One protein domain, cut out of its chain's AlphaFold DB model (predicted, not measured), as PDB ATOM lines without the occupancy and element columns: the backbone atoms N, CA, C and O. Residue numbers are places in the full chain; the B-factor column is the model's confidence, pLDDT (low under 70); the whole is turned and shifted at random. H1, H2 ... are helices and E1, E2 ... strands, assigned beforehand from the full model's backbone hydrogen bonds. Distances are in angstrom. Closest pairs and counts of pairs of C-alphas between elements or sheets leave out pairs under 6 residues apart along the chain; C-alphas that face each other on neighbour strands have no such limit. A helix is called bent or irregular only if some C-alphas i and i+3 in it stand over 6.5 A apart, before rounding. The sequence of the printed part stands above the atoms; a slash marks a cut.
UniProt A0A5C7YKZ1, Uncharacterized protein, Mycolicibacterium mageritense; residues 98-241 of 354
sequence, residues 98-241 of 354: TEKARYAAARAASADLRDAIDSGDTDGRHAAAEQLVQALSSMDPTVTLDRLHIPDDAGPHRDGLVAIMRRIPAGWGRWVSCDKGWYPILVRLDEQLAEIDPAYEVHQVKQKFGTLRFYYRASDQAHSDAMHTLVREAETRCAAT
ATOM      1  N   THR A  98    -105.961 -21.053 -35.455       89.62
ATOM      2  CA  THR A  98    -105.646 -21.452 -34.078       89.62
ATOM      3  C   THR A  98    -106.460 -20.669 -33.045       89.62
ATOM      4  O   THR A  98    -106.924 -21.243 -32.061       89.62
ATOM      5  N   GLU A  99    -106.640 -19.361 -33.233       90.38
ATOM      6  CA  GLU A  99    -107.450 -18.543 -32.322       90.38
ATOM      7  C   GLU A  99    -108.939 -18.855 -32.472       90.38
ATOM      8  O   GLU A  99    -109.621 -19.009 -31.462       90.38
ATOM      9  N   LYS A 100    -109.437 -19.030 -33.705       89.19
ATOM     10  CA  LYS A 100    -110.814 -19.473 -33.962       89.19
ATOM     11  C   LYS A 100    -111.118 -20.785 -33.250       89.19
ATOM     12  O   LYS A 100    -112.107 -20.866 -32.525       89.19
ATOM     13  N   ALA A 101    -110.238 -21.781 -33.381       88.44
ATOM     14  CA  ALA A 101    -110.390 -23.071 -32.713       88.44
ATOM     15  C   ALA A 101    -110.436 -22.932 -31.181       88.44
ATOM     16  O   ALA A 101    -111.241 -23.591 -30.524       88.44
ATOM     17  N   ARG A 102    -109.628 -22.035 -30.598       88.62
ATOM     18  CA  ARG A 102    -109.654 -21.751 -29.153       88.62
ATOM     19  C   ARG A 102    -110.949 -21.077 -28.714       88.62
ATOM     20  O   ARG A 102    -111.515 -21.479 -27.703       88.62
ATOM     21  N   TYR A 103    -111.458 -20.106 -29.471       86.56
ATOM     22  CA  TYR A 103    -112.758 -19.490 -29.181       86.56
ATOM     23  C   TYR A 103    -113.921 -20.469 -29.353       86.56
ATOM     24  O   TYR A 103    -114.861 -20.438 -28.562       86.56
ATOM     25  N   ALA A 104    -113.872 -21.354 -30.349       86.69
ATOM     26  CA  ALA A 104    -114.850 -22.427 -30.502       86.69
ATOM     27  C   ALA A 104    -114.823 -23.378 -29.295       86.69
ATOM     28  O   ALA A 104    -115.872 -23.641 -28.713       86.69
ATOM     29  N   ALA A 105    -113.633 -23.798 -28.852       87.81
ATOM     30  CA  ALA A 105    -113.468 -24.619 -27.654       87.81
ATOM     31  C   ALA A 105    -113.964 -23.907 -26.385       87.81
ATOM     32  O   ALA A 105    -114.671 -24.508 -25.585       87.81
ATOM     33  N   ALA A 106    -113.668 -22.614 -26.218       87.50
ATOM     34  CA  ALA A 106    -114.155 -21.828 -25.086       87.50
ATOM     35  C   ALA A 106    -115.689 -21.690 -25.089       87.50
ATOM     36  O   ALA A 106    -116.318 -21.785 -24.035       87.50
ATOM     37  N   ARG A 107    -116.310 -21.491 -26.261       84.75
ATOM     38  CA  ARG A 107    -117.776 -21.453 -26.397       84.75
ATOM     39  C   ARG A 107    -118.412 -22.802 -26.067       84.75
ATOM     40  O   ARG A 107    -119.384 -22.814 -25.321       84.75
ATOM     41  N   ALA A 108    -117.846 -23.901 -26.569       85.31
ATOM     42  CA  ALA A 108    -118.310 -25.255 -26.269       85.31
ATOM     43  C   ALA A 108    -118.189 -25.567 -24.771       85.31
ATOM     44  O   ALA A 108    -119.188 -25.867 -24.136       85.31
ATOM     45  N   ALA A 109    -117.018 -25.336 -24.168       87.81
ATOM     46  CA  ALA A 109    -116.815 -25.525 -22.732       87.81
ATOM     47  C   ALA A 109    -117.741 -24.638 -21.880       87.81
ATOM     48  O   ALA A 109    -118.190 -25.047 -20.817       87.81
ATOM     49  N   SER A 110    -118.073 -23.426 -22.344       85.19
ATOM     50  CA  SER A 110    -119.060 -22.566 -21.671       85.19
ATOM     51  C   SER A 110    -120.490 -23.111 -21.764       85.19
ATOM     52  O   SER A 110    -121.277 -22.883 -20.845       85.19
ATOM     53  N   ALA A 111    -120.841 -23.779 -22.867       81.38
ATOM     54  CA  ALA A 111    -122.123 -24.457 -23.033       81.38
ATOM     55  C   ALA A 111    -122.182 -25.718 -22.160       81.38
ATOM     56  O   ALA A 111    -123.081 -25.820 -21.337       81.38
ATOM     57  N   ASP A 112    -121.161 -26.575 -22.208       84.44
ATOM     58  CA  ASP A 112    -121.064 -27.773 -21.364       84.44
ATOM     59  C   ASP A 112    -121.077 -27.418 -19.872       84.44
ATOM     60  O   ASP A 112    -121.733 -28.071 -19.063       84.44
ATOM     61  N   LEU A 113    -120.389 -26.335 -19.487       85.31
ATOM     62  CA  LEU A 113    -120.407 -25.838 -18.113       85.31
ATOM     63  C   LEU A 113    -121.819 -25.421 -17.706       85.31
ATOM     64  O   LEU A 113    -122.227 -25.680 -16.576       85.31
ATOM     65  N   ARG A 114    -122.568 -24.784 -18.611       79.44
ATOM     66  CA  ARG A 114    -123.971 -24.443 -18.376       79.44
ATOM     67  C   ARG A 114    -124.796 -25.716 -18.205       79.44
ATOM     68  O   ARG A 114    -125.427 -25.850 -17.164       79.44
ATOM     69  N   ASP A 115    -124.697 -26.670 -19.123       77.56
ATOM     70  CA  ASP A 115    -125.451 -27.930 -19.099       77.56
ATOM     71  C   ASP A 115    -125.145 -28.784 -17.852       77.56
ATOM     72  O   ASP A 115    -126.034 -29.406 -17.267       77.56
ATOM     73  N   ALA A 116    -123.900 -28.780 -17.374       82.31
ATOM     74  CA  ALA A 116    -123.512 -29.460 -16.139       82.31
ATOM     75  C   ALA A 116    -124.021 -28.741 -14.877       82.31
ATOM     76  O   ALA A 116    -124.365 -29.368 -13.870       82.31
ATOM     77  N   ILE A 117    -124.104 -27.406 -14.898       76.75
ATOM     78  CA  ILE A 117    -124.802 -26.675 -13.837       76.75
ATOM     79  C   ILE A 117    -126.300 -27.007 -13.905       76.75
ATOM     80  O   ILE A 117    -126.895 -27.204 -12.847       76.75
ATOM     81  N   ASP A 118    -126.890 -27.103 -15.103       67.81
ATOM     82  CA  ASP A 118    -128.297 -27.457 -15.372       67.81
ATOM     83  C   ASP A 118    -128.675 -28.833 -14.828       67.81
ATOM     84  O   ASP A 118    -129.648 -28.942 -14.083       67.81
ATOM     85  N   SER A 119    -127.875 -29.855 -15.116       74.00
ATOM     86  CA  SER A 119    -128.121 -31.236 -14.685       74.00
ATOM     87  C   SER A 119    -127.722 -31.527 -13.234       74.00
ATOM     88  O   SER A 119    -128.004 -32.609 -12.720       74.00
ATOM     89  N   GLY A 120    -127.053 -30.586 -12.559       76.19
ATOM     90  CA  GLY A 120    -126.475 -30.816 -11.234       76.19
ATOM     91  C   GLY A 120    -125.231 -31.713 -11.246       76.19
ATOM     92  O   GLY A 120    -124.754 -32.083 -10.174       76.19
ATOM     93  N   ASP A 121    -124.682 -32.024 -12.424       84.12
ATOM     94  CA  ASP A 121    -123.461 -32.807 -12.602       84.12
ATOM     95  C   ASP A 121    -122.232 -32.034 -12.093       84.12
ATOM     96  O   ASP A 121    -121.741 -31.081 -12.705       84.12
ATOM     97  N   THR A 122    -121.731 -32.429 -10.922       85.62
ATOM     98  CA  THR A 122    -120.564 -31.794 -10.298       85.62
ATOM     99  C   THR A 122    -119.264 -32.100 -11.028       85.62
ATOM    100  O   THR A 122    -118.386 -31.235 -11.070       85.62
ATOM    101  N   ASP A 123    -119.143 -33.292 -11.612       86.75
ATOM    102  CA  ASP A 123    -117.919 -33.745 -12.271       86.75
ATOM    103  C   ASP A 123    -117.817 -33.117 -13.664       86.75
ATOM    104  O   ASP A 123    -116.785 -32.532 -14.006       86.75
ATOM    105  N   GLY A 124    -118.922 -33.120 -14.420       84.62
ATOM    106  CA  GLY A 124    -119.036 -32.399 -15.689       84.62
ATOM    107  C   GLY A 124    -118.780 -30.901 -15.530       84.62
ATOM    108  O   GLY A 124    -118.067 -30.303 -16.334       84.62
ATOM    109  N   ARG A 125    -119.256 -30.294 -14.433       87.06
ATOM    110  CA  ARG A 125    -119.005 -28.876 -14.130       87.06
ATOM    111  C   ARG A 125    -117.521 -28.593 -13.928       87.06
ATOM    112  O   ARG A 125    -117.025 -27.586 -14.430       87.06
ATOM    113  N   HIS A 126    -116.821 -29.448 -13.185       87.25
ATOM    114  CA  HIS A 126    -115.388 -29.281 -12.949       87.25
ATOM    115  C   HIS A 126    -114.603 -29.409 -14.259       87.25
ATOM    116  O   HIS A 126    -113.812 -28.528 -14.590       87.25
ATOM    117  N   ALA A 127    -114.890 -30.454 -15.039       89.19
ATOM    118  CA  ALA A 127    -114.232 -30.701 -16.316       89.19
ATOM    119  C   ALA A 127    -114.457 -29.558 -17.324       89.19
ATOM    120  O   ALA A 127    -113.504 -29.072 -17.933       89.19
ATOM    121  N   ALA A 128    -115.696 -29.080 -17.471       88.25
ATOM    122  CA  ALA A 128    -116.016 -27.985 -18.385       88.25
ATOM    123  C   ALA A 128    -115.361 -26.657 -17.957       88.25
ATOM    124  O   ALA A 128    -114.873 -25.900 -18.800       88.25
ATOM    125  N   ALA A 129    -115.271 -26.385 -16.650       87.56
ATOM    126  CA  ALA A 129    -114.564 -25.213 -16.135       87.56
ATOM    127  C   ALA A 129    -113.054 -25.268 -16.430       87.56
ATOM    128  O   ALA A 129    -112.480 -24.267 -16.866       87.56
ATOM    129  N   GLU A 130    -112.409 -26.424 -16.247       87.88
ATOM    130  CA  GLU A 130    -110.996 -26.617 -16.600       87.88
ATOM    131  C   GLU A 130    -110.753 -26.420 -18.100       87.88
ATOM    132  O   GLU A 130    -109.820 -25.712 -18.488       87.88
ATOM    133  N   GLN A 131    -111.614 -26.981 -18.953       87.94
ATOM    134  CA  GLN A 131    -111.527 -26.805 -20.404       87.94
ATOM    135  C   GLN A 131    -111.684 -25.339 -20.820       87.94
ATOM    136  O   GLN A 131    -110.935 -24.863 -21.677       87.94
ATOM    137  N   LEU A 132    -112.605 -24.604 -20.189       87.81
ATOM    138  CA  LEU A 132    -112.792 -23.176 -20.431       87.81
ATOM    139  C   LEU A 132    -111.531 -22.378 -20.072       87.81
ATOM    140  O   LEU A 132    -111.053 -21.580 -20.880       87.81
ATOM    141  N   VAL A 133    -110.957 -22.618 -18.888       86.00
ATOM    142  CA  VAL A 133    -109.703 -21.975 -18.456       86.00
ATOM    143  C   VAL A 133    -108.566 -22.317 -19.415       86.00
ATOM    144  O   VAL A 133    -107.835 -21.425 -19.850       86.00
ATOM    145  N   GLN A 134    -108.440 -23.585 -19.805       86.62
ATOM    146  CA  GLN A 134    -107.404 -24.037 -20.724       86.62
ATOM    147  C   GLN A 134    -107.524 -23.350 -22.092       86.62
ATOM    148  O   GLN A 134    -106.524 -22.847 -22.606       86.62
ATOM    149  N   ALA A 135    -108.733 -23.267 -22.657       84.00
ATOM    150  CA  ALA A 135    -108.985 -22.629 -23.950       84.00
ATOM    151  C   ALA A 135    -108.628 -21.131 -23.948       84.00
ATOM    152  O   ALA A 135    -108.083 -20.625 -24.932       84.00
ATOM    153  N   LEU A 136    -108.892 -20.435 -22.837       80.88
ATOM    154  CA  LEU A 136    -108.654 -18.995 -22.701       80.88
ATOM    155  C   LEU A 136    -107.215 -18.639 -22.295       80.88
ATOM    156  O   LEU A 136    -106.711 -17.601 -22.715       80.88
ATOM    157  N   SER A 137    -106.527 -19.490 -21.527       78.38
ATOM    158  CA  SER A 137    -105.199 -19.202 -20.946       78.38
ATOM    159  C   SER A 137    -104.082 -18.912 -21.959       78.38
ATOM    160  O   SER A 137    -103.076 -18.300 -21.615       78.38
ATOM    161  N   SER A 138    -104.248 -19.355 -23.208       70.56
ATOM    162  CA  SER A 138    -103.266 -19.195 -24.292       70.56
ATOM    163  C   SER A 138    -103.645 -18.110 -25.307       70.56
ATOM    164  O   SER A 138    -103.087 -18.077 -26.408       70.56
ATOM    165  N   MET A 139    -104.623 -17.264 -24.985       75.50
ATOM    166  CA  MET A 139    -105.015 -16.117 -25.802       75.50
ATOM    167  C   MET A 139    -104.670 -14.832 -25.064       75.50
ATOM    168  O   MET A 139    -104.923 -14.732 -23.868       75.50
ATOM    169  N   ASP A 140    -104.120 -13.851 -25.777       77.62
ATOM    170  CA  ASP A 140    -104.078 -12.478 -25.282       77.62
ATOM    171  C   ASP A 140    -105.439 -11.833 -25.582       77.62
ATOM    172  O   ASP A 140    -105.707 -11.509 -26.747       77.62
ATOM    173  N   PRO A 141    -106.308 -11.641 -24.569       71.62
ATOM    174  CA  PRO A 141    -107.655 -11.144 -24.795       71.62
ATOM    175  C   PRO A 141    -107.645  -9.734 -25.379       71.62
ATOM    176  O   PRO A 141    -108.571  -9.377 -26.092       71.62
ATOM    177  N   THR A 142    -106.604  -8.938 -25.115       69.88
ATOM    178  CA  THR A 142    -106.512  -7.563 -25.622       69.88
ATOM    179  C   THR A 142    -106.251  -7.529 -27.125       69.88
ATOM    180  O   THR A 142    -106.740  -6.641 -27.818       69.88
ATOM    181  N   VAL A 143    -105.552  -8.538 -27.652       74.06
ATOM    182  CA  VAL A 143    -105.237  -8.657 -29.079       74.06
ATOM    183  C   VAL A 143    -106.375  -9.316 -29.852       74.06
ATOM    184  O   VAL A 143    -106.682  -8.901 -30.968       74.06
ATOM    185  N   THR A 144    -106.996 -10.359 -29.301       84.69
ATOM    186  CA  THR A 144    -108.016 -11.135 -30.022       84.69
ATOM    187  C   THR A 144    -109.411 -10.516 -29.965       84.69
ATOM    188  O   THR A 144    -110.222 -10.789 -30.849       84.69
ATOM    189  N   LEU A 145    -109.693  -9.659 -28.977       85.62
ATOM    190  CA  LEU A 145    -110.945  -8.900 -28.868       85.62
ATOM    191  C   LEU A 145    -111.231  -8.085 -30.137       85.62
ATOM    192  O   LEU A 145    -112.345  -8.104 -30.656       85.62
ATOM    193  N   ASP A 146    -110.203  -7.426 -30.666       87.38
ATOM    194  CA  ASP A 146    -110.319  -6.521 -31.809       87.38
ATOM    195  C   ASP A 146    -110.165  -7.213 -33.167       87.38
ATOM    196  O   ASP A 146    -110.276  -6.569 -34.212       87.38
ATOM    197  N   ARG A 147    -109.936  -8.525 -33.207       90.94
ATOM    198  CA  ARG A 147    -109.961  -9.270 -34.473       90.94
ATOM    199  C   ARG A 147    -111.393  -9.566 -34.894       90.94
ATOM    200  O   ARG A 147    -112.285  -9.566 -34.062       90.94
ATOM    201  N   LEU A 148    -111.623  -9.817 -36.180       94.06
ATOM    202  CA  LEU A 148    -112.945 -10.192 -36.686       94.06
ATOM    203  C   LEU A 148    -113.257 -11.641 -36.289       94.06
ATOM    204  O   LEU A 148    -112.576 -12.572 -36.732       94.06
ATOM    205  N   HIS A 149    -114.302 -11.828 -35.483       94.31
ATOM    206  CA  HIS A 149    -114.832 -13.139 -35.091       94.31
ATOM    207  C   HIS A 149    -115.896 -13.576 -36.095       94.31
ATOM    208  O   HIS A 149    -117.092 -13.591 -35.797       94.31
ATOM    209  N   ILE A 150    -115.461 -13.877 -37.316       95.31
ATOM    210  CA  ILE A 150    -116.369 -14.315 -38.376       95.31
ATOM    211  C   ILE A 150    -116.947 -15.693 -38.014       95.31
ATOM    212  O   ILE A 150    -116.162 -16.613 -37.785       95.31
ATOM    213  N   PRO A 151    -118.284 -15.859 -37.967       93.06
ATOM    214  CA  PRO A 151    -118.896 -17.164 -37.730       93.06
ATOM    215  C   PRO A 151    -118.555 -18.169 -38.839       93.06
ATOM    216  O   PRO A 151    -118.602 -17.830 -40.023       93.06
ATOM    217  N   ASP A 152    -118.280 -19.423 -38.471       91.19
ATOM    218  CA  ASP A 152    -117.979 -20.495 -39.435       91.19
ATOM    219  C   ASP A 152    -119.171 -20.796 -40.366       91.19
ATOM    220  O   ASP A 152    -119.005 -21.251 -41.498       91.19
ATOM    221  N   ASP A 153    -120.389 -20.504 -39.908       93.69
ATOM    222  CA  ASP A 153    -121.646 -20.668 -40.637       93.69
ATOM    223  C   ASP A 153    -122.122 -19.383 -41.340       93.69
ATOM    224  O   ASP A 153    -123.255 -19.329 -41.826       93.69
ATOM    225  N   ALA A 154    -121.257 -18.367 -41.470       94.69
ATOM    226  CA  ALA A 154    -121.569 -17.105 -42.145       94.69
ATOM    227  C   ALA A 154    -122.040 -17.288 -43.599       94.69
ATOM    228  O   ALA A 154    -122.853 -16.502 -44.096       94.69
ATOM    229  N   GLY A 155    -121.540 -18.322 -44.287       95.19
ATOM    230  CA  GLY A 155    -121.942 -18.681 -45.647       95.19
ATOM    231  C   GLY A 155    -121.940 -17.476 -46.608       95.19
ATOM    232  O   GLY A 155    -120.960 -16.729 -46.638       95.19
ATOM    233  N   PRO A 156    -123.019 -17.238 -47.381       97.19
ATOM    234  CA  PRO A 156    -123.088 -16.119 -48.327       97.19
ATOM    235  C   PRO A 156    -123.150 -14.737 -47.655       97.19
ATOM    236  O   PRO A 156    -123.041 -13.725 -48.338       97.19
ATOM    237  N   HIS A 157    -123.336 -14.671 -46.333       98.25
ATOM    238  CA  HIS A 157    -123.435 -13.420 -45.580       98.25
ATOM    239  C   HIS A 157    -122.104 -12.973 -44.971       98.25
ATOM    240  O   HIS A 157    -122.075 -11.947 -44.295       98.25
ATOM    241  N   ARG A 158    -121.004 -13.702 -45.220       97.44
ATOM    242  CA  ARG A 158    -119.673 -13.399 -44.674       97.44
ATOM    243  C   ARG A 158    -119.284 -11.934 -44.845       97.44
ATOM    244  O   ARG A 158    -118.951 -11.286 -43.857       97.44
ATOM    245  N   ASP A 159    -119.347 -11.411 -46.062       97.19
ATOM    246  CA  ASP A 159    -118.850 -10.062 -46.343       97.19
ATOM    247  C   ASP A 159    -119.719  -8.980 -45.686       97.19
ATOM    248  O   ASP A 159    -119.190  -8.012 -45.143       97.19
ATOM    249  N   GLY A 160    -121.038  -9.188 -45.621       97.81
ATOM    250  CA  GLY A 160    -121.941  -8.297 -44.889       97.81
ATOM    251  C   GLY A 160    -121.713  -8.332 -43.372       97.81
ATOM    252  O   GLY A 160    -121.714  -7.297 -42.716       97.81
ATOM    253  N   LEU A 161    -121.437  -9.507 -42.796       98.31
ATOM    254  CA  LEU A 161    -121.067  -9.613 -41.380       98.31
ATOM    255  C   LEU A 161    -119.714  -8.948 -41.094       98.31
ATOM    256  O   LEU A 161    -119.554  -8.306 -40.055       98.31
ATOM    257  N   VAL A 162    -118.747  -9.066 -42.009       96.56
ATOM    258  CA  VAL A 162    -117.466  -8.349 -41.926       96.56
ATOM    259  C   VAL A 162    -117.687  -6.840 -41.950       96.56
ATOM    260  O   VAL A 162    -117.075  -6.143 -41.141       96.56
ATOM    261  N   ALA A 163    -118.570  -6.333 -42.815       95.75
ATOM    262  CA  ALA A 163    -118.914  -4.913 -42.861       95.75
ATOM    263  C   ALA A 163    -119.457  -4.420 -41.509       95.75
ATOM    264  O   ALA A 163    -118.929  -3.453 -40.958       95.75
ATOM    265  N   ILE A 164    -120.399  -5.155 -40.908       97.94
ATOM    266  CA  ILE A 164    -120.925  -4.867 -39.563       97.94
ATOM    267  C   ILE A 164    -119.803  -4.854 -38.520       97.94
ATOM    268  O   ILE A 164    -119.673  -3.905 -37.750       97.94
ATOM    269  N   MET A 165    -118.965  -5.893 -38.488       97.00
ATOM    270  CA  MET A 165    -117.894  -6.016 -37.493       97.00
ATOM    271  C   MET A 165    -116.816  -4.932 -37.631       97.00
ATOM    272  O   MET A 165    -116.224  -4.533 -36.629       97.00
ATOM    273  N   ARG A 166    -116.574  -4.414 -38.840       93.31
ATOM    274  CA  ARG A 166    -115.661  -3.282 -39.069       93.31
ATOM    275  C   ARG A 166    -116.180  -1.969 -38.488       93.31
ATOM    276  O   ARG A 166    -115.370  -1.116 -38.136       93.31
ATOM    277  N   ARG A 167    -117.499  -1.824 -38.332       93.75
ATOM    278  CA  ARG A 167    -118.126  -0.678 -37.650       93.75
ATOM    279  C   ARG A 167    -118.035  -0.758 -36.132       93.75
ATOM    280  O   ARG A 167    -118.405   0.206 -35.466       93.75
ATOM    281  N   ILE A 168    -117.574  -1.885 -35.585       93.50
ATOM    282  CA  ILE A 168    -117.375  -2.040 -34.147       93.50
ATOM    283  C   ILE A 168    -116.044  -1.387 -33.743       93.50
ATOM    284  O   ILE A 168    -114.982  -1.811 -34.230       93.50
ATOM    285  N   PRO A 169    -116.068  -0.360 -32.866       87.88
ATOM    286  CA  PRO A 169    -114.852   0.304 -32.418       87.88
ATOM    287  C   PRO A 169    -113.914  -0.653 -31.678       87.88
ATOM    288  O   PRO A 169    -114.341  -1.647 -31.087       87.88
ATOM    289  N   ALA A 170    -112.623  -0.327 -31.682       83.06
ATOM    290  CA  ALA A 170    -111.634  -1.063 -30.900       83.06
ATOM    291  C   ALA A 170    -112.012  -1.084 -29.405       83.06
ATOM    292  O   ALA A 170    -112.559  -0.113 -28.874       83.06
ATOM    293  N   GLY A 171    -111.742  -2.198 -28.732       81.75
ATOM    294  CA  GLY A 171    -112.066  -2.436 -27.328       81.75
ATOM    295  C   GLY A 171    -113.487  -2.942 -27.051       81.75
ATOM    296  O   GLY A 171    -113.777  -3.288 -25.908       81.75
ATOM    297  N   TRP A 172    -114.374  -3.019 -28.053       85.75
ATOM    298  CA  TRP A 172    -115.754  -3.505 -27.862       85.75
ATOM    299  C   TRP A 172    -115.937  -5.004 -28.114       85.75
ATOM    300  O   TRP A 172    -116.886  -5.593 -27.593       85.75
ATOM    301  N   GLY A 173    -115.033  -5.620 -28.879       89.38
ATOM    302  CA  GLY A 173    -115.181  -6.999 -29.341       89.38
ATOM    303  C   GLY A 173    -115.902  -7.089 -30.681       89.38
ATOM    304  O   GLY A 173    -117.100  -6.825 -30.767       89.38
ATOM    305  N   ARG A 174    -115.187  -7.474 -31.744       93.81
ATOM    306  CA  ARG A 174    -115.745  -7.487 -33.107       93.81
ATOM    307  C   ARG A 174    -116.405  -8.830 -33.437       93.81
ATOM    308  O   ARG A 174    -115.843  -9.636 -34.178       93.81
ATOM    309  N   TRP A 175    -117.598  -9.066 -32.886       94.56
ATOM    310  CA  TRP A 175    -118.411 -10.264 -33.139       94.56
ATOM    311  C   TRP A 175    -119.907  -9.964 -33.273       94.56
ATOM    312  O   TRP A 175    -120.414  -8.950 -32.792       94.56
ATOM    313  N   VAL A 176    -120.628 -10.908 -33.881       96.06
ATOM    314  CA  VAL A 176    -122.095 -10.951 -33.936       96.06
ATOM    315  C   VAL A 176    -122.565 -12.176 -33.155       96.06
ATOM    316  O   VAL A 176    -122.189 -13.299 -33.472       96.06
ATOM    317  N   SER A 177    -123.381 -11.968 -32.122       94.62
ATOM    318  CA  SER A 177    -123.906 -13.033 -31.252       94.62
ATOM    319  C   SER A 177    -125.348 -13.396 -31.622       94.62
ATOM    320  O   SER A 177    -126.256 -13.262 -30.800       94.62
ATOM    321  N   CYS A 178    -125.540 -13.803 -32.875       96.31
ATOM    322  CA  CYS A 178    -126.794 -14.310 -33.440       96.31
ATOM    323  C   CYS A 178    -126.474 -15.527 -34.323       96.31
ATOM    324  O   CYS A 178    -125.357 -15.619 -34.842       96.31
ATOM    325  N   ASP A 179    -127.448 -16.405 -34.560       96.62
ATOM    326  CA  ASP A 179    -127.260 -17.540 -35.476       96.62
ATOM    327  C   ASP A 179    -127.632 -17.207 -36.938       96.62
ATOM    328  O   ASP A 179    -128.252 -16.182 -37.256       96.62
ATOM    329  N   LYS A 180    -127.239 -18.105 -37.852       97.88
ATOM    330  CA  LYS A 180    -127.292 -17.905 -39.310       97.88
ATOM    331  C   LYS A 180    -128.643 -17.547 -39.912       97.88
ATOM    332  O   LYS A 180    -128.693 -16.921 -40.971       97.88
ATOM    333  N   GLY A 181    -129.743 -17.915 -39.265       98.44
ATOM    334  CA  GLY A 181    -131.088 -17.574 -39.716       98.44
ATOM    335  C   GLY A 181    -131.365 -16.072 -39.702       98.44
ATOM    336  O   GLY A 181    -132.200 -15.601 -40.473       98.44
ATOM    337  N   TRP A 182    -130.643 -15.301 -38.882       98.69
ATOM    338  CA  TRP A 182    -130.791 -13.846 -38.813       98.69
ATOM    339  C   TRP A 182    -129.771 -13.071 -39.650       98.69
ATOM    340  O   TRP A 182    -130.005 -11.894 -39.923       98.69
ATOM    341  N   TYR A 183    -128.694 -13.693 -40.143       98.69
ATOM    342  CA  TYR A 183    -127.680 -13.003 -40.963       98.69
ATOM    343  C   TYR A 183    -128.261 -12.228 -42.161       98.69
ATOM    344  O   TYR A 183    -127.908 -11.058 -42.315       98.69
ATOM    345  N   PRO A 184    -129.220 -12.761 -42.952       98.81
ATOM    346  CA  PRO A 184    -129.827 -11.991 -44.039       98.81
ATOM    347  C   PRO A 184    -130.644 -10.769 -43.587       98.81
ATOM    348  O   PRO A 184    -130.990  -9.927 -44.423       98.81
ATOM    349  N   ILE A 185    -131.058 -10.699 -42.320       98.81
ATOM    350  CA  ILE A 185    -131.747  -9.536 -41.742       98.81
ATOM    351  C   ILE A 185    -130.702  -8.516 -41.294       98.81
ATOM    352  O   ILE A 185    -130.831  -7.345 -41.637       98.81
ATOM    353  N   LEU A 186    -129.653  -8.973 -40.602       98.81
ATOM    354  CA  LEU A 186    -128.572  -8.125 -40.094       98.81
ATOM    355  C   LEU A 186    -127.813  -7.411 -41.213       98.81
ATOM    356  O   LEU A 186    -127.618  -6.206 -41.125       98.81
ATOM    357  N   VAL A 187    -127.436  -8.132 -42.273       98.81
ATOM    358  CA  VAL A 187    -126.718  -7.546 -43.419       98.81
ATOM    359  C   VAL A 187    -127.552  -6.453 -44.083       98.81
ATOM    360  O   VAL A 187    -127.060  -5.363 -44.336       98.81
ATOM    361  N   ARG A 188    -128.847  -6.706 -44.281       98.81
ATOM    362  CA  ARG A 188    -129.763  -5.724 -44.875       98.81
ATOM    363  C   ARG A 188    -129.963  -4.502 -43.989       98.81
ATOM    364  O   ARG A 188    -130.044  -3.393 -44.496       98.81
ATOM    365  N   LEU A 189    -130.071  -4.717 -42.676       98.81
ATOM    366  CA  LEU A 189    -130.152  -3.627 -41.712       98.81
ATOM    367  C   LEU A 189    -128.900  -2.748 -41.817       98.81
ATOM    368  O   LEU A 189    -129.038  -1.540 -41.942       98.81
ATOM    369  N   ASP A 190    -127.703  -3.340 -41.825       98.75
ATOM    370  CA  ASP A 190    -126.450  -2.591 -41.976       98.75
ATOM    371  C   ASP A 190    -126.388  -1.801 -43.283       98.75
ATOM    372  O   ASP A 190    -126.053  -0.623 -43.247       98.75
ATOM    373  N   GLU A 191    -126.769  -2.406 -44.411       98.62
ATOM    374  CA  GLU A 191    -126.835  -1.725 -45.711       98.62
ATOM    375  C   GLU A 191    -127.735  -0.479 -45.649       98.62
ATOM    376  O   GLU A 191    -127.327   0.604 -46.070       98.62
ATOM    377  N   GLN A 192    -128.933  -0.605 -45.069       98.75
ATOM    378  CA  GLN A 192    -129.885   0.504 -44.940       98.75
ATOM    379  C   GLN A 192    -129.405   1.581 -43.956       98.75
ATOM    380  O   GLN A 192    -129.590   2.772 -44.198       98.75
ATOM    381  N   LEU A 193    -128.781   1.184 -42.842       98.50
ATOM    382  CA  LEU A 193    -128.207   2.123 -41.877       98.50
ATOM    383  C   LEU A 193    -127.017   2.879 -42.479       98.50
ATOM    384  O   LEU A 193    -126.912   4.087 -42.298       98.50
ATOM    385  N   ALA A 194    -126.162   2.185 -43.231       96.12
ATOM    386  CA  ALA A 194    -125.003   2.753 -43.907       96.12
ATOM    387  C   ALA A 194    -125.376   3.727 -45.032       96.12
ATOM    388  O   ALA A 194    -124.608   4.643 -45.313       96.12
ATOM    389  N   GLU A 195    -126.531   3.541 -45.679       97.50
ATOM    390  CA  GLU A 195    -127.057   4.485 -46.671       97.50
ATOM    391  C   GLU A 195    -127.462   5.821 -46.028       97.50
ATOM    392  O   GLU A 195    -127.236   6.881 -46.609       97.50
ATOM    393  N   ILE A 196    -128.022   5.777 -44.815       97.12
ATOM    394  CA  ILE A 196    -128.394   6.977 -44.054       97.12
ATOM    395  C   ILE A 196    -127.153   7.640 -43.455       97.12
ATOM    396  O   ILE A 196    -126.967   8.849 -43.567       97.12
ATOM    397  N   ASP A 197    -126.313   6.848 -42.797       94.56
ATOM    398  CA  ASP A 197    -125.150   7.323 -42.066       94.56
ATOM    399  C   ASP A 197    -123.953   6.414 -42.347       94.56
ATOM    400  O   ASP A 197    -123.735   5.446 -41.629       94.56
ATOM    401  N   PRO A 198    -123.124   6.707 -43.361       90.81
ATOM    402  CA  PRO A 198    -121.976   5.863 -43.688       90.81
ATOM    403  C   PRO A 198    -120.962   5.716 -42.545       90.81
ATOM    404  O   PRO A 198    -120.218   4.732 -42.521       90.81
ATOM    405  N   ALA A 199    -120.934   6.673 -41.609       85.81
ATOM    406  CA  ALA A 199    -119.962   6.775 -40.526       85.81
ATOM    407  C   ALA A 199    -120.496   6.283 -39.169       85.81
ATOM    408  O   ALA A 199    -119.810   6.435 -38.157       85.81
ATOM    409  N   TYR A 200    -121.696   5.697 -39.123       94.06
ATOM    410  CA  TYR A 200    -122.244   5.168 -37.881       94.06
ATOM    411  C   TYR A 200    -121.418   4.001 -37.327       94.06
ATOM    412  O   TYR A 200    -120.813   3.214 -38.066       94.06
ATOM    413  N   GLU A 201    -121.452   3.862 -36.006       94.69
ATOM    414  CA  GLU A 201    -120.752   2.809 -35.280       94.69
ATOM    415  C   GLU A 201    -121.721   1.766 -34.740       94.69
ATOM    416  O   GLU A 201    -122.815   2.089 -34.271       94.69
ATOM    417  N   VAL A 202    -121.272   0.517 -34.707       97.69
ATOM    418  CA  VAL A 202    -121.978  -0.591 -34.061       97.69
ATOM    419  C   VAL A 202    -121.301  -0.879 -32.728       97.69
ATOM    420  O   VAL A 202    -120.085  -0.972 -32.647       97.69
ATOM    421  N   HIS A 203    -122.059  -1.025 -31.650       94.75
ATOM    422  CA  HIS A 203    -121.508  -1.346 -30.329       94.75
ATOM    423  C   HIS A 203    -121.650  -2.825 -30.015       94.75
ATOM    424  O   HIS A 203    -120.686  -3.449 -29.589       94.75
ATOM    425  N   GLN A 204    -122.836  -3.403 -30.229       95.44
ATOM    426  CA  GLN A 204    -123.048  -4.848 -30.123       95.44
ATOM    427  C   GLN A 204    -124.213  -5.289 -31.006       95.44
ATOM    428  O   GLN A 204    -125.231  -4.600 -31.096       95.44
ATOM    429  N   VAL A 205    -124.103  -6.497 -31.552       98.25
ATOM    430  CA  VAL A 205    -125.198  -7.192 -32.235       98.25
ATOM    431  C   VAL A 205    -125.388  -8.535 -31.557       98.25
ATOM    432  O   VAL A 205    -124.483  -9.369 -31.564       98.25
ATOM    433  N   LYS A 206    -126.539  -8.732 -30.918       96.31
ATOM    434  CA  LYS A 206    -126.802  -9.957 -30.164       96.31
ATOM    435  C   LYS A 206    -128.272 -10.303 -30.108       96.31
ATOM    436  O   LYS A 206    -129.131  -9.426 -30.187       96.31
ATOM    437  N   GLN A 207    -128.545 -11.566 -29.852       95.25
ATOM    438  CA  GLN A 207    -129.850 -11.994 -29.407       95.25
ATOM    439  C   GLN A 207    -130.055 -11.690 -27.914       95.25
ATOM    440  O   GLN A 207    -129.140 -11.800 -27.093       95.25
ATOM    441  N   LYS A 208    -131.268 -11.257 -27.559       91.44
ATOM    442  CA  LYS A 208    -131.736 -11.172 -26.175       91.44
ATOM    443  C   LYS A 208    -133.253 -11.355 -26.111       91.44
ATOM    444  O   LYS A 208    -133.995 -10.664 -26.808       91.44
ATOM    445  N   PHE A 209    -133.715 -12.240 -25.226       88.31
ATOM    446  CA  PHE A 209    -135.142 -12.526 -25.001       88.31
ATOM    447  C   PHE A 209    -135.907 -12.905 -26.282       88.31
ATOM    448  O   PHE A 209    -136.975 -12.366 -26.551       88.31
ATOM    449  N   GLY A 210    -135.335 -13.769 -27.122       91.12
ATOM    450  CA  GLY A 210    -135.961 -14.182 -28.383       91.12
ATOM    451  C   GLY A 210    -135.908 -13.137 -29.499       91.12
ATOM    452  O   GLY A 210    -136.431 -13.373 -30.579       91.12
ATOM    453  N   THR A 211    -135.276 -11.981 -29.282       95.44
ATOM    454  CA  THR A 211    -135.291 -10.864 -30.240       95.44
ATOM    455  C   THR A 211    -133.896 -10.291 -30.475       95.44
ATOM    456  O   THR A 211    -132.965 -10.558 -29.713       95.44
ATOM    457  N   LEU A 212    -133.740  -9.504 -31.537       98.38
ATOM    458  CA  LEU A 212    -132.493  -8.804 -31.837       98.38
ATOM    459  C   LEU A 212    -132.262  -7.646 -30.853       98.38
ATOM    460  O   LEU A 212    -133.191  -6.947 -30.462       98.38
ATOM    461  N   ARG A 213    -131.006  -7.414 -30.478       98.19
ATOM    462  CA  ARG A 213    -130.510  -6.146 -29.940       98.19
ATOM    463  C   ARG A 213    -129.369  -5.670 -30.823       98.19
ATOM    464  O   ARG A 213    -128.322  -6.316 -30.886       98.19
ATOM    465  N   PHE A 214    -129.598  -4.545 -31.488       98.25
ATOM    466  CA  PHE A 214    -128.629  -3.885 -32.350       98.25
ATOM    467  C   PHE A 214    -128.285  -2.528 -31.731       98.25
ATOM    468  O   PHE A 214    -129.013  -1.552 -31.896       98.25
ATOM    469  N   TYR A 215    -127.218  -2.489 -30.935       97.50
ATOM    470  CA  TYR A 215    -126.757  -1.254 -30.304       97.50
ATOM    471  C   TYR A 215    -125.802  -0.538 -31.246       97.50
ATOM    472  O   TYR A 215    -124.826  -1.134 -31.698       97.50
ATOM    473  N   TYR A 216    -126.085   0.728 -31.521       97.56
ATOM    474  CA  TYR A 216    -125.331   1.548 -32.458       97.56
ATOM    475  C   TYR A 216    -125.275   3.000 -31.977       97.56
ATOM    476  O   TYR A 216    -126.028   3.411 -31.089       97.56
ATOM    477  N   ARG A 217    -124.391   3.780 -32.595       94.81
ATOM    478  CA  ARG A 217    -124.290   5.229 -32.428       94.81
ATOM    479  C   ARG A 217    -124.247   5.879 -33.804       94.81
ATOM    480  O   ARG A 217    -123.364   5.571 -34.598       94.81
ATOM    481  N   ALA A 218    -125.202   6.768 -34.069       93.69
ATOM    482  CA  ALA A 218    -125.167   7.625 -35.248       93.69
ATOM    483  C   ALA A 218    -124.017   8.637 -35.127       93.69
ATOM    484  O   ALA A 218    -123.705   9.097 -34.024       93.69
ATOM    485  N   SER A 219    -123.402   8.980 -36.256       88.19
ATOM    486  CA  SER A 219    -122.395  10.037 -36.348       88.19
ATOM    487  C   SER A 219    -123.028  11.431 -36.249       88.19
ATOM    488  O   SER A 219    -122.418  12.347 -35.697       88.19
ATOM    489  N   ASP A 220    -124.278  11.565 -36.707       87.12
ATOM    490  CA  ASP A 220    -125.107  12.763 -36.587       87.12
ATOM    491  C   ASP A 220    -126.461  12.427 -35.941       87.12
ATOM    492  O   ASP A 220    -127.175  11.505 -36.344       87.12
ATOM    493  N   GLN A 221    -126.852  13.220 -34.942       90.06
ATOM    494  CA  GLN A 221    -128.127  13.076 -34.246       90.06
ATOM    495  C   GLN A 221    -129.336  13.241 -35.183       90.06
ATOM    496  O   GLN A 221    -130.393  12.672 -34.905       90.06
ATOM    497  N   ALA A 222    -129.187  13.963 -36.301       94.00
ATOM    498  CA  ALA A 222    -130.228  14.129 -37.314       94.00
ATOM    499  C   ALA A 222    -130.679  12.796 -37.945       94.00
ATOM    500  O   ALA A 222    -131.818  12.686 -38.394       94.00
ATOM    501  N   HIS A 223    -129.822  11.770 -37.942       94.06
ATOM    502  CA  HIS A 223    -130.130  10.451 -38.502       94.06
ATOM    503  C   HIS A 223    -130.849   9.518 -37.516       94.06
ATOM    504  O   HIS A 223    -131.401   8.490 -37.919       94.06
ATOM    505  N   SER A 224    -130.868   9.864 -36.223       91.50
ATOM    506  CA  SER A 224    -131.234   8.933 -35.152       91.50
ATOM    507  C   SER A 224    -132.636   8.339 -35.307       91.50
ATOM    508  O   SER A 224    -132.794   7.136 -35.111       91.50
ATOM    509  N   ASP A 225    -133.643   9.142 -35.661       96.12
ATOM    510  CA  ASP A 225    -135.039   8.681 -35.731       96.12
ATOM    511  C   ASP A 225    -135.279   7.712 -36.898       96.12
ATOM    512  O   ASP A 225    -135.959   6.690 -36.744       96.12
ATOM    513  N   ALA A 226    -134.681   8.000 -38.057       97.88
ATOM    514  CA  ALA A 226    -134.765   7.136 -39.230       97.88
ATOM    515  C   ALA A 226    -134.070   5.789 -38.968       97.88
ATOM    516  O   ALA A 226    -134.652   4.729 -39.200       97.88
ATOM    517  N   MET A 227    -132.867   5.823 -38.387       98.50
ATOM    518  CA  MET A 227    -132.123   4.615 -38.027       98.50
ATOM    519  C   MET A 227    -132.841   3.784 -36.950       98.50
ATOM    520  O   MET A 227    -132.931   2.562 -37.078       98.50
ATOM    521  N   HIS A 228    -133.434   4.421 -35.929       98.06
ATOM    522  CA  HIS A 228    -134.205   3.716 -34.897       98.06
ATOM    523  C   HIS A 228    -135.399   2.967 -35.492       98.06
ATOM    524  O   HIS A 228    -135.740   1.877 -35.029       98.06
ATOM    525  N   THR A 229    -136.035   3.541 -36.513       98.50
ATOM    526  CA  THR A 229    -137.158   2.907 -37.211       98.50
ATOM    527  C   THR A 229    -136.711   1.617 -37.899       98.50
ATOM    528  O   THR A 229    -137.313   0.571 -37.662       98.50
ATOM    529  N   LEU A 230    -135.601   1.650 -38.645       98.81
ATOM    530  CA  LEU A 230    -135.050   0.464 -39.315       98.81
ATOM    531  C   LEU A 230    -134.630  -0.628 -38.325       98.81
ATOM    532  O   LEU A 230    -134.902  -1.809 -38.549       98.81
ATOM    533  N   VAL A 231    -134.016  -0.251 -37.197       98.62
ATOM    534  CA  VAL A 231    -133.662  -1.220 -36.149       98.62
ATOM    535  C   VAL A 231    -134.914  -1.889 -35.579       98.62
ATOM    536  O   VAL A 231    -134.940  -3.113 -35.489       98.62
ATOM    537  N   ARG A 232    -135.988  -1.143 -35.276       98.19
ATOM    538  CA  ARG A 232    -137.256  -1.728 -34.789       98.19
ATOM    539  C   ARG A 232    -137.910  -2.664 -35.805       98.19
ATOM    540  O   ARG A 232    -138.486  -3.688 -35.429       98.19
ATOM    541  N   GLU A 233    -137.830  -2.337 -37.090       98.44
ATOM    542  CA  GLU A 233    -138.306  -3.219 -38.159       98.44
ATOM    543  C   GLU A 233    -137.497  -4.520 -38.205       98.44
ATOM    544  O   GLU A 233    -138.073  -5.608 -38.283       98.44
ATOM    545  N   ALA A 234    -136.168  -4.438 -38.095       98.69
ATOM    546  CA  ALA A 234    -135.307  -5.611 -38.017       98.69
ATOM    547  C   ALA A 234    -135.576  -6.446 -36.754       98.69
ATOM    548  O   ALA A 234    -135.679  -7.667 -36.851       98.69
ATOM    549  N   GLU A 235    -135.771  -5.812 -35.594       98.38
ATOM    550  CA  GLU A 235    -136.171  -6.483 -34.351       98.38
ATOM    551  C   GLU A 235    -137.491  -7.241 -34.522       98.38
ATOM    552  O   GLU A 235    -137.577  -8.412 -34.149       98.38
ATOM    553  N   THR A 236    -138.485  -6.612 -35.155       98.00
ATOM    554  CA  THR A 236    -139.789  -7.225 -35.453       98.00
ATOM    555  C   THR A 236    -139.638  -8.420 -36.394       98.00
ATOM    556  O   THR A 236    -140.243  -9.470 -36.179       98.00
ATOM    557  N   ARG A 237    -138.794  -8.303 -37.426       98.44
ATOM    558  CA  ARG A 237    -138.514  -9.405 -38.358       98.44
ATOM    559  C   ARG A 237    -137.808 -10.566 -37.667       98.44
ATOM    560  O   ARG A 237    -138.220 -11.707 -37.857       98.44
ATOM    561  N   CYS A 238    -136.790 -10.295 -36.851       98.56
ATOM    562  CA  CYS A 238    -136.098 -11.318 -36.068       98.56
ATOM    563  C   CYS A 238    -137.051 -12.017 -35.088       98.56
ATOM    564  O   CYS A 238    -137.020 -13.238 -34.981       98.56
ATOM    565  N   ALA A 239    -137.973 -11.279 -34.458       96.88
ATOM    566  CA  ALA A 239    -138.981 -11.844 -33.558       96.88
ATOM    567  C   ALA A 239    -139.953 -12.832 -34.239       96.88
ATOM    568  O   ALA A 239    -140.572 -13.636 -33.545       96.88
ATOM    569  N   ALA A 240    -140.057 -12.808 -35.574       97.69
ATOM    570  CA  ALA A 240    -140.890 -13.707 -36.383       97.69
ATOM    571  C   ALA A 240    -140.081 -14.678 -37.275       97.69
ATOM    572  O   ALA A 240    -140.653 -15.402 -38.098       97.69
ATOM    573  N   THR A 241    -138.751 -14.693 -37.142       98.69
ATOM    574  CA  THR A 241    -137.838 -15.495 -37.969       98.69
ATOM    575  C   THR A 241    -137.049 -16.447 -37.083       98.69
ATOM    576  O   THR A 241    -136.434 -16.025 -36.110       98.69
TER     577      THR A 241
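Overview. This is residues 98 to 241 of the 354 residues of an uncharacterized protein of Mycolicibacterium mageritense (UniProt A0A5C7YKZ1). Picture two lobes at opposite ends of an elongated outline: a helical hairpin of H1 and H2 makes the first, and the stretch through the short H3 leads to the second, larger lobe. There the hairpin of strands E1 and E2 has H6 packed along E2, and H5 sits between H4 and H6. The printed part has 144 residues with six named helices and two named strands, in the order H1 H2 H3 H4 H5 E1 E2 H6. The sheet order is E1 - E2, antiparallel, and the class is mostly helix. The whole is only just compact, close to loose, with a radius of gyration of the C-alphas of 17.3 A and spans of 54 by 34 by 28 A.

Arrangement. Begin with H1, residues 98 to 119, and H2, residues 122 to 137, a helical hairpin. They touch, closest at the C-alphas of Leu 113 and Ala 128, 4.9 A apart, and run opposite ways at a shallow tilt of 20 degrees. H3, residues 141 to 144, is close to H1 but not clearly touching it; the closest C-alphas, of Glu 99 and Thr 144, are 7.8 A apart. Go on to H4, residues 155 to 166, and H5, residues 183 to 196: they touch, closest at the C-alphas of Gly 160 and Val 187, 5.1 A apart, and run the same way at a steep tilt of 42 degrees. E1, residues 201 to 208, and E2, residues 211 to 217, form an antiparallel hairpin; look for N 203 and O 215, 2.8 A apart, and N 213 and O 206, 2.8 A. Residues 176 to 177 pair, parallel, with residues 205 to 206 of E1. H6, residues 221 to 239, touches H5, closest at the C-alphas of Leu 193 and Met 227, 6.0 A apart, and they run opposite ways at a shallow tilt of 14 degrees. The closest C-alphas of E2 and H6, of Leu 212 and Glu 235, are 5.0 A apart. H1 and H2 are apart from H4, H5, H6, E1 and E2. In H1 and H2 every O i to N i+4 pair is within hydrogen-bond range; in H4 it is 6 of 8, in H5 9 of 10 and in H6 13 of 15, while H3 is too short for such a pair.

Along the chain. Find C-alpha 98 at (-105.646, -21.452, -34.078); from there H1 runs 31.3 A to C-alpha 119, and H2 then runs 22.5 A. H4 is irregular, with C-alphas 156 and 159 7.7 A apart, and H5 spans 20.2 A. E1 starts at C-alpha 201, (-120.752, 2.809, -35.280), and spans 20.0 A; E2 spans 19.6 A. H6 runs 27.2 A to C-alpha 239 at (-138.981, -11.844, -33.558), with a kink of 27 degrees near residue 228; it is irregular, with C-alphas 222 and 225 7.4 A apart.

Size, cuts and confidence. The two C-alphas farthest apart, of Asp 123 and Ala 222, are 55.4 A apart. The printed part has no cut. The link from H4 to H5, residues 167 to 182, is long. The mean pLDDT of the printed part is 91.3, and residues 118 and 142 are under 70.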